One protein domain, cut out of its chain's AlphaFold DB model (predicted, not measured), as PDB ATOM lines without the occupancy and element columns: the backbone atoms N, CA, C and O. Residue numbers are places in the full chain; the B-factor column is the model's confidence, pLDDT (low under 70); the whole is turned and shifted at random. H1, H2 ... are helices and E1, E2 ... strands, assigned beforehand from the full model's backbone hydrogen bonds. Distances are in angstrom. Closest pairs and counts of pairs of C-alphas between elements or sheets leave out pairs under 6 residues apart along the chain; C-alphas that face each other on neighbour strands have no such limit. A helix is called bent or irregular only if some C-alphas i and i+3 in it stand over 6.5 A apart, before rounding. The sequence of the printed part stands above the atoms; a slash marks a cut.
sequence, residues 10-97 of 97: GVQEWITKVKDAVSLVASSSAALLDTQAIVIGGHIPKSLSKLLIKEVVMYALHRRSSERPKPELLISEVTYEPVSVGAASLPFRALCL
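This is residues 10 to 97 of the 97 residues of an uncharacterized protein of Colwellia sp. PAMC 21821 (UniProt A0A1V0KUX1). A loose, flat model: a small ribbon of two strands, E1 and E2, has the long bent helix H1 and the shorter H2 on one side of it, while H3 lies off on the other side, where its residues 87 to 95 stick out. The loop tip at residues 62 to 67 sticks out too. The printed part has 88 residues, in the order H1, E1, H2, E2, H3, with a parallel sheet E1 E2; the class is mostly helix. The radius of gyration of the C-alphas is 15.8 A, and the spans are 43 by 40 by 15 A.

Start at H1, residues 10 to 33, assigned as one helix by its hydrogen bonds but bent: C-alphas 17 and 20 are 7.3 A apart, and arms H1a, residues 10 to 17, and H1b, residues 20 to 33, stand at a steep tilt of 50 degrees. Next come E1, residues 37 to 40, and H2, residues 46 to 55. H1a and H2 touch, their closest C-alphas, Ile 15 and Leu 52, 6.0 A apart, and run the same way at a steep tilt of 40 degrees. H1b is near H2; its closest C-alpha to E1 is that of Ala 26, 7.4 A from that of Ile 38. E2, residues 72 to 75, is parallel to E1 at 27 degrees; look for N 38 and O 72, 2.8 A apart, within hydrogen-bond range. E1, H2 and E2 form a strand-helix-strand unit, two parallel neighbour strands with a helix between, its crossover right-handed. The closest C-alphas of H2 and E2 are Ile 53 and Leu 73, 6.6 A apart. H3, residues 82 to 95, touches no helix and is apart from E1; it is irregular, only just, with C-alphas 88 and 91 6.6 A apart. Every O i to N i+4 pair is within hydrogen-bond range in H1a and H1b; H2 has 4 of 6 and H3 8 of 10.

Find C-alpha 10 at (-69.107, -25.680, 3.767), where H1a begins; it measures 10.4 A, and H1b 19.6 A. E1 measures 9.8 A, H2 14.7 A and E2 9.9 A. H3 runs 20.7 A to C-alpha 95 at (-25.842, -28.658, -15.114).

The C-alphas of Gly 10 and Leu 95, the two farthest apart, are 47.3 A apart. The printed part has no cut. The link from H2 to E2, 16 residues, is long; in it, residues 60 to 63 have pLDDT under 70.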
ATOM      1  N   GLY A  10     -70.226 -25.013   3.095       95.88
ATOM      2  CA  GLY A  10     -69.107 -25.680   3.767       95.88
ATOM      3  C   GLY A  10     -67.738 -25.023   3.561       95.88
ATOM      4  O   GLY A  10     -66.787 -25.385   4.250       95.88
ATOM      5  N   VAL A  11     -67.602 -24.057   2.643       96.94
ATOM      6  CA  VAL A  11     -66.317 -23.386   2.387       96.94
ATOM      7  C   VAL A  11     -65.844 -22.628   3.626       96.94
ATOM      8  O   VAL A  11     -64.703 -22.802   4.043       96.94
ATOM      9  N   GLN A  12     -66.713 -21.830   4.251       96.56
ATOM     10  CA  GLN A  12     -66.339 -21.032   5.428       96.56
ATOM     11  C   GLN A  12     -66.062 -21.899   6.657       96.56
ATOM     12  O   GLN A  12     -65.123 -21.636   7.409       96.56
ATOM     13  N   GLU A  13     -66.842 -22.966   6.836       97.06
ATOM     14  CA  GLU A  13     -66.604 -23.949   7.892       97.06
ATOM     15  C   GLU A  13     -65.232 -24.611   7.716       97.06
ATOM     16  O   GLU A  13     -64.439 -24.678   8.658       97.06
ATOM     17  N   TRP A  14     -64.913 -25.037   6.491       96.75
ATOM     18  CA  TRP A  14     -63.622 -25.639   6.186       96.75
ATOM     19  C   TRP A  14     -62.466 -24.668   6.437       96.75
ATOM     20  O   TRP A  14     -61.507 -25.041   7.108       96.75
ATOM     21  N   ILE A  15     -62.576 -23.416   5.976       97.56
ATOM     22  CA  ILE A  15     -61.571 -22.369   6.221       97.56
ATOM     23  C   ILE A  15     -61.347 -22.175   7.721       97.56
ATOM     24  O   ILE A  15     -60.207 -22.217   8.183       97.56
ATOM     25  N   THR A  16     -62.430 -22.041   8.490       96.94
ATOM     26  CA  THR A  16     -62.371 -21.887   9.950       96.94
ATOM     27  C   THR A  16     -61.658 -23.065  10.611       96.94
ATOM     28  O   THR A  16     -60.855 -22.863  11.517       96.94
ATOM     29  N   LYS A  17     -61.896 -24.287  10.127       97.56
ATOM     30  CA  LYS A  17     -61.276 -25.503  10.659       97.56
ATOM     31  C   LYS A  17     -59.777 -25.601  10.363       97.56
ATOM     32  O   LYS A  17     -59.046 -26.174  11.168       97.56
ATOM     33  N   VAL A  18     -59.313 -25.110   9.212       96.62
ATOM     34  CA  VAL A  18     -57.920 -25.323   8.766       96.62
ATOM     35  C   VAL A  18     -56.996 -24.127   8.991       96.62
ATOM     36  O   VAL A  18     -55.781 -24.323   9.058       96.62
ATOM     37  N   LYS A  19     -57.526 -22.901   9.116       96.69
ATOM     38  CA  LYS A  19     -56.711 -21.672   9.147       96.69
ATOM     39  C   LYS A  19     -55.658 -21.663  10.255       96.69
ATOM     40  O   LYS A  19     -54.537 -21.225  10.007       96.69
ATOM     41  N   ASP A  20     -55.969 -22.197  11.434       96.69
ATOM     42  CA  ASP A  20     -55.050 -22.176  12.579       96.69
ATOM     43  C   ASP A  20     -53.883 -23.148  12.370       96.69
ATOM     44  O   ASP A  20     -52.730 -22.817  12.644       96.69
ATOM     45  N   ALA A  21     -54.154 -24.322  11.791       96.81
ATOM     46  CA  ALA A  21     -53.112 -25.284  11.439       96.81
ATOM     47  C   ALA A  21     -52.167 -24.711  10.370       96.81
ATOM     48  O   ALA A  21     -50.946 -24.829  10.485       96.81
ATOM     49  N   VAL A  22     -52.716 -24.037   9.355       96.12
ATOM     50  CA  VAL A  22     -51.916 -23.382   8.308       96.12
ATOM     51  C   VAL A  22     -51.122 -22.200   8.877       96.12
ATOM     52  O   VAL A  22     -49.950 -22.037   8.544       96.12
ATOM     53  N   SER A  23     -51.718 -21.426   9.787       96.25
ATOM     54  CA  SER A  23     -51.066 -20.333  10.524       96.25
ATOM     55  C   SER A  23     -49.876 -20.809  11.345       96.25
ATOM     56  O   SER A  23     -48.812 -20.180  11.322       96.25
ATOM     57  N   LEU A  24     -50.020 -21.949  12.021       95.50
ATOM     58  CA  LEU A  24     -48.934 -22.566  12.769       95.50
ATOM     59  C   LEU A  24     -47.785 -22.974  11.843       95.50
ATOM     60  O   LEU A  24     -46.647 -22.582  12.089       95.50
ATOM     61  N   VAL A  25     -48.080 -23.688  10.751       95.12
ATOM     62  CA  VAL A  25     -47.058 -24.103   9.775       95.12
ATOM     63  C   VAL A  25     -46.349 -22.888   9.180       95.12
ATOM     64  O   VAL A  25     -45.122 -22.848   9.183       95.12
ATOM     65  N   ALA A  26     -47.094 -21.868   8.742       94.50
ATOM     66  CA  ALA A  26     -46.519 -20.650   8.180       94.50
ATOM     67  C   ALA A  26     -45.613 -19.925   9.189       94.50
ATOM     68  O   ALA A  26     -44.495 -19.537   8.849       94.50
ATOM     69  N   SER A  27     -46.054 -19.808  10.445       92.81
ATOM     70  CA  SER A  27     -45.265 -19.198  11.522       92.81
ATOM     71  C   SER A  27     -43.985 -19.985  11.808       92.81
ATOM     72  O   SER A  27     -42.913 -19.393  11.928       92.81
ATOM     73  N   SER A  28     -44.067 -21.317  11.879       92.75
ATOM     74  CA  SER A  28     -42.905 -22.183  12.096       92.75
ATOM     75  C   SER A  28     -41.919 -22.122  10.930       92.75
ATOM     76  O   SER A  28     -40.720 -21.974  11.159       92.75
ATOM     77  N   SER A  29     -42.402 -22.175   9.686       92.69
ATOM     78  CA  SER A  29     -41.564 -22.033   8.493       92.69
ATOM     79  C   SER A  29     -40.864 -20.675   8.460       92.69
ATOM     80  O   SER A  29     -39.652 -20.627   8.260       92.69
ATOM     81  N   ALA A  30     -41.589 -19.587   8.739       90.38
ATOM     82  CA  ALA A  30     -41.015 -18.249   8.826       90.38
ATOM     83  C   ALA A  30     -39.932 -18.172   9.915       90.38
ATOM     84  O   ALA A  30     -38.835 -17.669   9.671       90.38
ATOM     85  N   ALA A  31     -40.208 -18.712  11.106       88.56
ATOM     86  CA  ALA A  31     -39.276 -18.685  12.227       88.56
ATOM     87  C   ALA A  31     -37.976 -19.449  11.933       88.56
ATOM     88  O   ALA A  31     -36.902 -18.914  12.215       88.56
ATOM     89  N   LEU A  32     -38.083 -20.651  11.354       90.94
ATOM     90  CA  LEU A  32     -36.965 -21.576  11.147       90.94
ATOM     91  C   LEU A  32     -36.137 -21.277   9.895       90.94
ATOM     92  O   LEU A  32     -34.920 -21.431   9.932       90.94
ATOM     93  N   LEU A  33     -36.783 -20.897   8.790       92.44
ATOM     94  CA  LEU A  33     -36.134 -20.845   7.476       92.44
ATOM     95  C   LEU A  33     -35.769 -19.428   7.016       92.44
ATOM     96  O   LEU A  33     -34.955 -19.294   6.112       92.44
ATOM     97  N   ASP A  34     -36.367 -18.384   7.603       88.81
ATOM     98  CA  ASP A  34     -36.183 -16.982   7.173       88.81
ATOM     99  C   ASP A  34     -36.454 -16.735   5.686       88.81
ATOM    100  O   ASP A  34     -35.759 -15.984   5.004       88.81
ATOM    101  N   THR A  35     -37.479 -17.400   5.162       90.12
ATOM    102  CA  THR A  35     -37.863 -17.288   3.757       90.12
ATOM    103  C   THR A  35     -38.513 -15.946   3.455       90.12
ATOM    104  O   THR A  35     -39.257 -15.411   4.274       90.12
ATOM    105  N   GLN A  36     -38.338 -15.468   2.224       93.50
ATOM    106  CA  GLN A  36     -39.052 -14.294   1.707       93.50
ATOM    107  C   GLN A  36     -40.500 -14.606   1.298       93.50
ATOM    108  O   GLN A  36     -41.337 -13.710   1.300       93.50
ATOM    109  N   ALA A  37     -40.812 -15.863   0.966       95.56
ATOM    110  CA  ALA A  37     -42.153 -16.281   0.573       95.56
ATOM    111  C   ALA A  37     -42.440 -17.747   0.931       95.56
ATOM    112  O   ALA A  37     -41.531 -18.579   0.974       95.56
ATOM    113  N   ILE A  38     -43.720 -18.058   1.130       95.69
ATOM    114  CA  ILE A  38     -44.264 -19.411   1.276       95.69
ATOM    115  C   ILE A  38     -45.315 -19.598   0.181       95.69
ATOM    116  O   ILE A  38     -46.303 -18.868   0.125       95.69
ATOM    117  N   VAL A  39     -45.109 -20.580  -0.697       95.44
ATOM    118  CA  VAL A  39     -45.988 -20.826  -1.849       95.44
ATOM    119  C   VAL A  39     -46.926 -21.995  -1.557       95.44
ATOM    120  O   VAL A  39     -46.482 -23.125  -1.350       95.44
ATOM    121  N   ILE A  40     -48.234 -21.744  -1.589       93.81
ATOM    122  CA  ILE A  40     -49.273 -22.768  -1.470       93.81
ATOM    123  C   ILE A  40     -49.450 -23.462  -2.825       93.81
ATOM    124  O   ILE A  40     -49.915 -22.860  -3.797       93.81
ATOM    125  N   GLY A  41     -49.046 -24.732  -2.885       90.69
ATOM    126  CA  GLY A  41     -49.199 -25.607  -4.050       90.69
ATOM    127  C   GLY A  41     -50.315 -26.646  -3.894       90.69
ATOM    128  O   GLY A  41     -51.198 -26.521  -3.047       90.69
ATOM    129  N   GLY A  42     -50.247 -27.705  -4.704       86.38
ATOM    130  CA  GLY A  42     -51.211 -28.811  -4.699       86.38
ATOM    131  C   GLY A  42     -52.460 -28.552  -5.547       86.38
ATOM    132  O   GLY A  42     -52.534 -27.584  -6.296       86.38
ATOM    133  N   HIS A  43     -53.454 -29.437  -5.429       87.00
ATOM    134  CA  HIS A  43     -54.695 -29.401  -6.221       87.00
ATOM    135  C   HIS A  43     -55.822 -28.568  -5.585       87.00
ATOM    136  O   HIS A  43     -56.991 -28.719  -5.942       87.00
ATOM    137  N   ILE A  44     -55.498 -27.697  -4.630       89.50
ATOM    138  CA  ILE A  44     -56.486 -26.798  -4.032       89.50
ATOM    139  C   ILE A  44     -56.950 -25.762  -5.078       89.50
ATOM    140  O   ILE A  44     -56.113 -25.152  -5.748       89.50
ATOM    141  N   PRO A  45     -58.267 -25.533  -5.256       91.94
ATOM    142  CA  PRO A  45     -58.748 -24.501  -6.169       91.94
ATOM    143  C   PRO A  45     -58.178 -23.125  -5.807       91.94
ATOM    144  O   PRO A  45     -58.255 -22.705  -4.653       91.94
ATOM    145  N   LYS A  46     -57.669 -22.380  -6.799       92.25
ATOM    146  CA  LYS A  46     -57.032 -21.066  -6.571       92.25
ATOM    147  C   LYS A  46     -57.932 -20.093  -5.800       92.25
ATOM    148  O   LYS A  46     -57.438 -19.323  -4.983       92.25
ATOM    149  N   SER A  47     -59.244 -20.113  -6.039       94.31
ATOM    150  CA  SER A  47     -60.215 -19.289  -5.304       94.31
ATOM    151  C   SER A  47     -60.269 -19.636  -3.813       94.31
ATOM    152  O   SER A  47     -60.318 -18.728  -2.985       94.31
ATOM    153  N   LEU A  48     -60.187 -20.923  -3.467       95.50
ATOM    154  CA  LEU A  48     -60.153 -21.388  -2.084       95.50
ATOM    155  C   LEU A  48     -58.824 -21.033  -1.405       95.50
ATOM    156  O   LEU A  48     -58.833 -20.546  -0.279       95.50
ATOM    157  N   SER A  49     -57.692 -21.183  -2.100       95.56
ATOM    158  CA  SER A  49     -56.381 -20.758  -1.581       95.56
ATOM    159  C   SER A  49     -56.332 -19.260  -1.291       95.56
ATOM    160  O   SER A  49     -55.805 -18.857  -0.258       95.56
ATOM    161  N   LYS A  50     -56.914 -18.427  -2.168       96.00
ATOM    162  CA  LYS A  50     -57.013 -16.972  -1.952       96.00
ATOM    163  C   LYS A  50     -57.803 -16.636  -0.695       96.00
ATOM    164  O   LYS A  50     -57.441 -15.699   0.006       96.00
ATOM    165  N   LEU A  51     -58.890 -17.361  -0.442       96.25
ATOM    166  CA  LEU A  51     -59.690 -17.172   0.762       96.25
ATOM    167  C   LEU A  51     -58.912 -17.622   2.005       96.25
ATOM    168  O   LEU A  51     -58.836 -16.875   2.969       96.25
ATOM    169  N   LEU A  52     -58.269 -18.789   1.946       96.38
ATOM    170  CA  LEU A  52     -57.472 -19.332   3.043       96.38
ATOM    171  C   LEU A  52     -56.331 -18.400   3.452       96.38
ATOM    172  O   LEU A  52     -56.210 -18.079   4.626       96.38
ATOM    173  N   ILE A  53     -55.520 -17.937   2.499       96.00
ATOM    174  CA  ILE A  53     -54.349 -17.096   2.788       96.00
ATOM    175  C   ILE A  53     -54.743 -15.782   3.483       96.00
ATOM    176  O   ILE A  53     -53.989 -15.301   4.323       96.00
ATOM    177  N   LYS A  54     -55.925 -15.222   3.187       96.06
ATOM    178  CA  LYS A  54     -56.432 -14.012   3.863       96.06
ATOM    179  C   LYS A  54     -56.720 -14.225   5.349       96.06
ATOM    180  O   LYS A  54     -56.618 -13.277   6.117       96.06
ATOM    181  N   GLU A  55     -57.076 -15.447   5.734       96.62
ATOM    182  CA  GLU A  55     -57.422 -15.814   7.111       96.62
ATOM    183  C   GLU A  55     -56.217 -16.334   7.910       96.62
ATOM    184  O   GLU A  55     -56.319 -16.550   9.118       96.62
ATOM    185  N   VAL A  56     -55.078 -16.565   7.250       95.50
ATOM    186  CA  VAL A  56     -53.859 -17.068   7.888       95.50
ATOM    187  C   VAL A  56     -53.150 -15.942   8.633       95.50
ATOM    188  O   VAL A  56     -52.837 -14.894   8.067       95.50
ATOM    189  N   VAL A  57     -52.824 -16.191   9.899       92.88
ATOM    190  CA  VAL A  57     -52.112 -15.247  10.762       92.88
ATOM    191  C   VAL A  57     -50.734 -15.803  11.088       92.88
ATOM    192  O   VAL A  57     -50.600 -16.882  11.654       92.88
ATOM    193  N   MET A  58     -49.685 -15.050  10.765       89.19
ATOM    194  CA  MET A  58     -48.332 -15.402  11.192       89.19
ATOM    195  C   MET A  58     -47.999 -14.750  12.529       89.19
ATOM    196  O   MET A  58     -47.920 -13.522  12.643       89.19
ATOM    197  N   TYR A  59     -47.756 -15.589  13.531       83.12
ATOM    198  CA  TYR A  59     -47.356 -15.174  14.869       83.12
ATOM    199  C   TYR A  59     -45.861 -14.841  14.857       83.12
ATOM    200  O   TYR A  59     -45.003 -15.676  15.142       83.12
ATOM    201  N   ALA A  60     -45.527 -13.614  14.457       68.94
ATOM    202  CA  ALA A  60     -44.150 -13.144  14.487       68.94
ATOM    203  C   ALA A  60     -43.690 -12.961  15.941       68.94
ATOM    204  O   ALA A  60     -44.154 -12.081  16.667       68.94
ATOM    205  N   LEU A  61     -42.738 -13.797  16.354       62.56
ATOM    206  CA  LEU A  61     -41.966 -13.601  17.574       62.56
ATOM    207  C   LEU A  61     -41.100 -12.349  17.370       62.56
ATOM    208  O   LEU A  61     -40.185 -12.352  16.545       62.56
ATOM    209  N   HIS A  62     -41.421 -11.261  18.072       64.62
ATOM    210  CA  HIS A  62     -40.638 -10.025  18.035       64.62
ATOM    211  C   HIS A  62     -39.163 -10.328  18.331       64.62
ATOM    212  O   HIS A  62     -38.846 -11.000  19.319       64.62
ATOM    213  N   ARG A  63     -38.236  -9.806  17.516       66.62
ATOM    214  CA  ARG A  63     -36.808  -9.845  17.852       66.62
ATOM    215  C   ARG A  63     -36.481  -8.564  18.609       66.62
ATOM    216  O   ARG A  63     -36.161  -7.542  18.011       66.62
ATOM    217  N   ARG A  64     -36.526  -8.625  19.942       74.06
ATOM    218  CA  ARG A  64     -36.367  -7.444  20.813       74.06
ATOM    219  C   ARG A  64     -37.430  -6.386  20.471       74.06
ATOM    220  O   ARG A  64     -38.611  -6.679  20.584       74.06
ATOM    221  N   SER A  65     -37.015  -5.186  20.067       73.44
ATOM    222  CA  SER A  65     -37.880  -4.050  19.746       73.44
ATOM    223  C   SER A  65     -38.251  -3.935  18.265       73.44
ATOM    224  O   SER A  65     -38.970  -3.002  17.918       73.44
ATOM    225  N   SER A  66     -37.775  -4.828  17.385       70.56
ATOM    226  CA  SER A  66     -38.093  -4.775  15.954       70.56
ATOM    227  C   SER A  66     -38.924  -5.967  15.485       70.56
ATOM    228  O   SER A  66     -38.687  -7.126  15.848       70.56
ATOM    229  N   GLU A  67     -39.916  -5.664  14.647       73.25
ATOM    230  CA  GLU A  67     -40.682  -6.669  13.921       73.25
ATOM    231  C   GLU A  67     -39.799  -7.268  12.817       73.25
ATOM    232  O   GLU A  67     -39.082  -6.557  12.107       73.25
ATOM    233  N   ARG A  68     -39.805  -8.597  12.697       77.19
ATOM    234  CA  ARG A  68     -39.102  -9.300  11.619       77.19
ATOM    235  C   ARG A  68     -39.946  -9.228  10.341       77.19
ATOM    236  O   ARG A  68     -41.167  -9.377  10.445       77.19
ATOM    237  N   PRO A  69     -39.334  -9.070   9.152       83.19
ATOM    238  CA  PRO A  69     -40.056  -9.211   7.892       83.19
ATOM    239  C   PRO A  69     -40.786 -10.557   7.840       83.19
ATOM    240  O   PRO A  69     -40.192 -11.602   8.107       83.19
ATOM    241  N   LYS A  70     -42.085 -10.532   7.535       87.56
ATOM    242  CA  LYS A  70     -42.892 -11.745   7.353       87.56
ATOM    243  C   LYS A  70     -42.766 -12.208   5.898       87.56
ATOM    244  O   LYS A  70     -42.731 -11.345   5.020       87.56
ATOM    245  N   PRO A  71     -42.720 -13.525   5.626       92.94
ATOM    246  CA  PRO A  71     -42.769 -14.010   4.256       92.94
ATOM    247  C   PRO A  71     -44.091 -13.631   3.595       92.94
ATOM    248  O   PRO A  71     -45.134 -13.584   4.246       92.94
ATOM    249  N   GLU A  72     -44.077 -13.440   2.284       94.62
ATOM    250  CA  GLU A  72     -45.314 -13.339   1.517       94.62
ATOM    251  C   GLU A  72     -45.963 -14.723   1.355       94.62
ATOM    252  O   GLU A  72     -45.284 -15.710   1.062       94.62
ATOM    253  N   LEU A  73     -47.281 -14.817   1.541       95.88
ATOM    254  CA  LEU A  73     -48.036 -16.038   1.253       95.88
ATOM    255  C   LEU A  73     -48.550 -15.988  -0.187       95.88
ATOM    256  O   LEU A  73     -49.436 -15.199  -0.516       95.88
ATOM    257  N   LEU A  74     -48.004 -16.851  -1.037       96.62
ATOM    258  CA  LEU A  74     -48.273 -16.885  -2.472       96.62
ATOM    259  C   LEU A  74     -49.057 -18.137  -2.865       96.62
ATOM    260  O   LEU A  74     -49.065 -19.144  -2.160       96.62
ATOM    261  N   ILE A  75     -49.691 -18.099  -4.034       95.94
ATOM    262  CA  ILE A  75     -50.364 -19.255  -4.639       95.94
ATOM    263  C   ILE A  75     -49.546 -19.688  -5.844       95.94
ATOM    264  O   ILE A  75     -49.155 -18.846  -6.649       95.94
ATOM    265  N   SER A  76     -49.310 -20.992  -5.987       94.25
ATOM    266  CA  SER A  76     -48.579 -21.512  -7.141       94.25
ATOM    267  C   SER A  76     -49.269 -21.140  -8.460       94.25
ATOM    268  O   SER A  76     -50.481 -21.309  -8.639       94.25
ATOM    269  N   GLU A  77     -48.477 -20.645  -9.408       92.19
ATOM    270  CA  GLU A  77     -48.942 -20.312 -10.756       92.19
ATOM    271  C   GLU A  77     -48.804 -21.479 -11.738       92.19
ATOM    272  O   GLU A  77     -49.415 -21.456 -12.811       92.19
ATOM    273  N   VAL A  78     -48.073 -22.532 -11.354       90.00
ATOM    274  CA  VAL A  78     -47.887 -23.716 -12.193       90.00
ATOM    275  C   VAL A  78     -49.238 -24.384 -12.411       90.00
ATOM    276  O   VAL A  78     -49.918 -24.789 -11.472       90.00
ATOM    277  N   THR A  79     -49.650 -24.439 -13.674       84.06
ATOM    278  CA  THR A  79     -51.022 -24.819 -14.033       84.06
ATOM    279  C   THR A  79     -51.163 -26.324 -14.262       84.06
ATOM    280  O   THR A  79     -52.226 -26.878 -14.000       84.06
ATOM    281  N   TYR A  80     -50.092 -26.994 -14.692       83.44
ATOM    282  CA  TYR A  80     -50.099 -28.418 -15.020       83.44
ATOM    283  C   TYR A  80     -48.889 -29.112 -14.409       83.44
ATOM    284  O   TYR A  80     -47.774 -28.609 -14.522       83.44
ATOM    285  N   GLU A  81     -49.129 -30.266 -13.783       90.06
ATOM    286  CA  GLU A  81     -48.089 -31.200 -13.336       90.06
ATOM    287  C   GLU A  81     -46.913 -30.535 -12.584       90.06
ATOM    288  O   GLU A  81     -45.756 -30.694 -12.984       90.06
ATOM    289  N   PRO A  82     -47.158 -29.792 -11.481       90.94
ATOM    290  CA  PRO A  82     -46.105 -29.049 -10.782       90.94
ATOM    291  C   PRO A  82     -44.952 -29.938 -10.304       90.94
ATOM    292  O   PRO A  82     -43.803 -29.499 -10.280       90.94
ATOM    293  N   VAL A  83     -45.242 -31.200  -9.977       92.62
ATOM    294  CA  VAL A  83     -44.230 -32.197  -9.608       92.62
ATOM    295  C   VAL A  83     -43.344 -32.540 -10.804       92.62
ATOM    296  O   VAL A  83     -42.122 -32.497 -10.680       92.62
ATOM    297  N   SER A  84     -43.937 -32.823 -11.967       94.88
ATOM    298  CA  SER A  84     -43.199 -33.159 -13.192       94.88
ATOM    299  C   SER A  84     -42.358 -31.984 -13.683       94.88
ATOM    300  O   SER A  84     -41.194 -32.173 -14.029       94.88
ATOM    301  N   VAL A  85     -42.904 -30.762 -13.644       93.19
ATOM    302  CA  VAL A  85     -42.161 -29.533 -13.970       93.19
ATOM    303  C   VAL A  85     -40.977 -29.352 -13.019       93.19
ATOM    304  O   VAL A  85     -39.852 -29.130 -13.469       93.19
ATOM    305  N   GLY A  86     -41.199 -29.496 -11.709       92.75
ATOM    306  CA  GLY A  86     -40.137 -29.410 -10.708       92.75
ATOM    307  C   GLY A  86     -39.042 -30.459 -10.916       92.75
ATOM    308  O   GLY A  86     -37.863 -30.112 -10.940       92.75
ATOM    309  N   ALA A  87     -39.422 -31.719 -11.138       96.12
ATOM    310  CA  ALA A  87     -38.489 -32.815 -11.400       96.12
ATOM    311  C   ALA A  87     -37.669 -32.584 -12.679       96.12
ATOM    312  O   ALA A  87     -36.446 -32.715 -12.651       96.12
ATOM    313  N   ALA A  88     -38.317 -32.166 -13.770       95.56
ATOM    314  CA  ALA A  88     -37.646 -31.839 -15.027       95.56
ATOM    315  C   ALA A  88     -36.714 -30.621 -14.907       95.56
ATOM    316  O   ALA A  88     -35.786 -30.487 -15.699       95.56
ATOM    317  N   SER A  89     -36.925 -29.757 -13.907       94.88
ATOM    318  CA  SER A  89     -36.081 -28.586 -13.637       94.88
ATOM    319  C   SER A  89     -34.787 -28.933 -12.888       94.88
ATOM    320  O   SER A  89     -33.822 -28.167 -12.939       94.88
ATOM    321  N   LEU A  90     -34.728 -30.082 -12.201       97.00
ATOM    322  CA  LEU A  90     -33.561 -30.474 -11.402       97.00
ATOM    323  C   LEU A  90     -32.277 -30.647 -12.238       97.00
ATOM    324  O   LEU A  90     -31.254 -30.105 -11.816       97.00
ATOM    325  N   PRO A  91     -32.282 -31.313 -13.416       96.94
ATOM    326  CA  PRO A  91     -31.084 -31.418 -14.250       96.94
ATOM    327  C   PRO A  91     -30.576 -30.060 -14.742       96.94
ATOM    328  O   PRO A  91     -29.374 -29.821 -14.710       96.94
ATOM    329  N   PHE A  92     -31.474 -29.147 -15.135       96.62
ATOM    330  CA  PHE A  92     -31.085 -27.797 -15.561       96.62
ATOM    331  C   PHE A  92     -30.408 -27.029 -14.430       96.62
ATOM    332  O   PHE A  92     -29.367 -26.417 -14.643       96.62
ATOM    333  N   ARG A  93     -30.947 -27.114 -13.208       95.25
ATOM    334  CA  ARG A  93     -30.304 -26.520 -12.033       95.25
ATOM    335  C   ARG A  93     -28.940 -27.146 -11.728       95.25
ATOM    336  O   ARG A  93     -28.085 -26.453 -11.207       95.25
ATOM    337  N   ALA A  94     -28.750 -28.439 -11.982       95.94
ATOM    338  CA  ALA A  94     -27.500 -29.127 -11.661       95.94
ATOM    339  C   ALA A  94     -26.396 -28.938 -12.717       95.94
ATOM    340  O   ALA A  94     -25.224 -29.116 -12.394       95.94
ATOM    341  N   LEU A  95     -26.764 -28.650 -13.971       96.38
ATOM    342  CA  LEU A  95     -25.842 -28.658 -15.114       96.38
ATOM    343  C   LEU A  95     -25.729 -27.313 -15.844       96.38
ATOM    344  O   LEU A  95     -24.782 -27.126 -16.607       96.38
ATOM    345  N   CYS A  96     -26.692 -26.405 -15.673       92.00
ATOM    346  CA  CYS A  96     -26.779 -25.156 -16.440       92.00
ATOM    347  C   CYS A  96     -26.848 -23.888 -15.575       92.00
ATOM    348  O   CYS A  96     -26.780 -22.793 -16.135       92.00
ATOM    349  N   LEU A  97     -27.002 -24.024 -14.254       79.25
ATOM    350  CA  LEU A  97     -26.972 -22.940 -13.264       79.25
ATOM    351  C   LEU A  97     -25.846 -23.204 -12.263       79.25
ATOM    352  O   LEU A  97     -25.232 -22.209 -11.822       79.25
TER     353      LEU A  97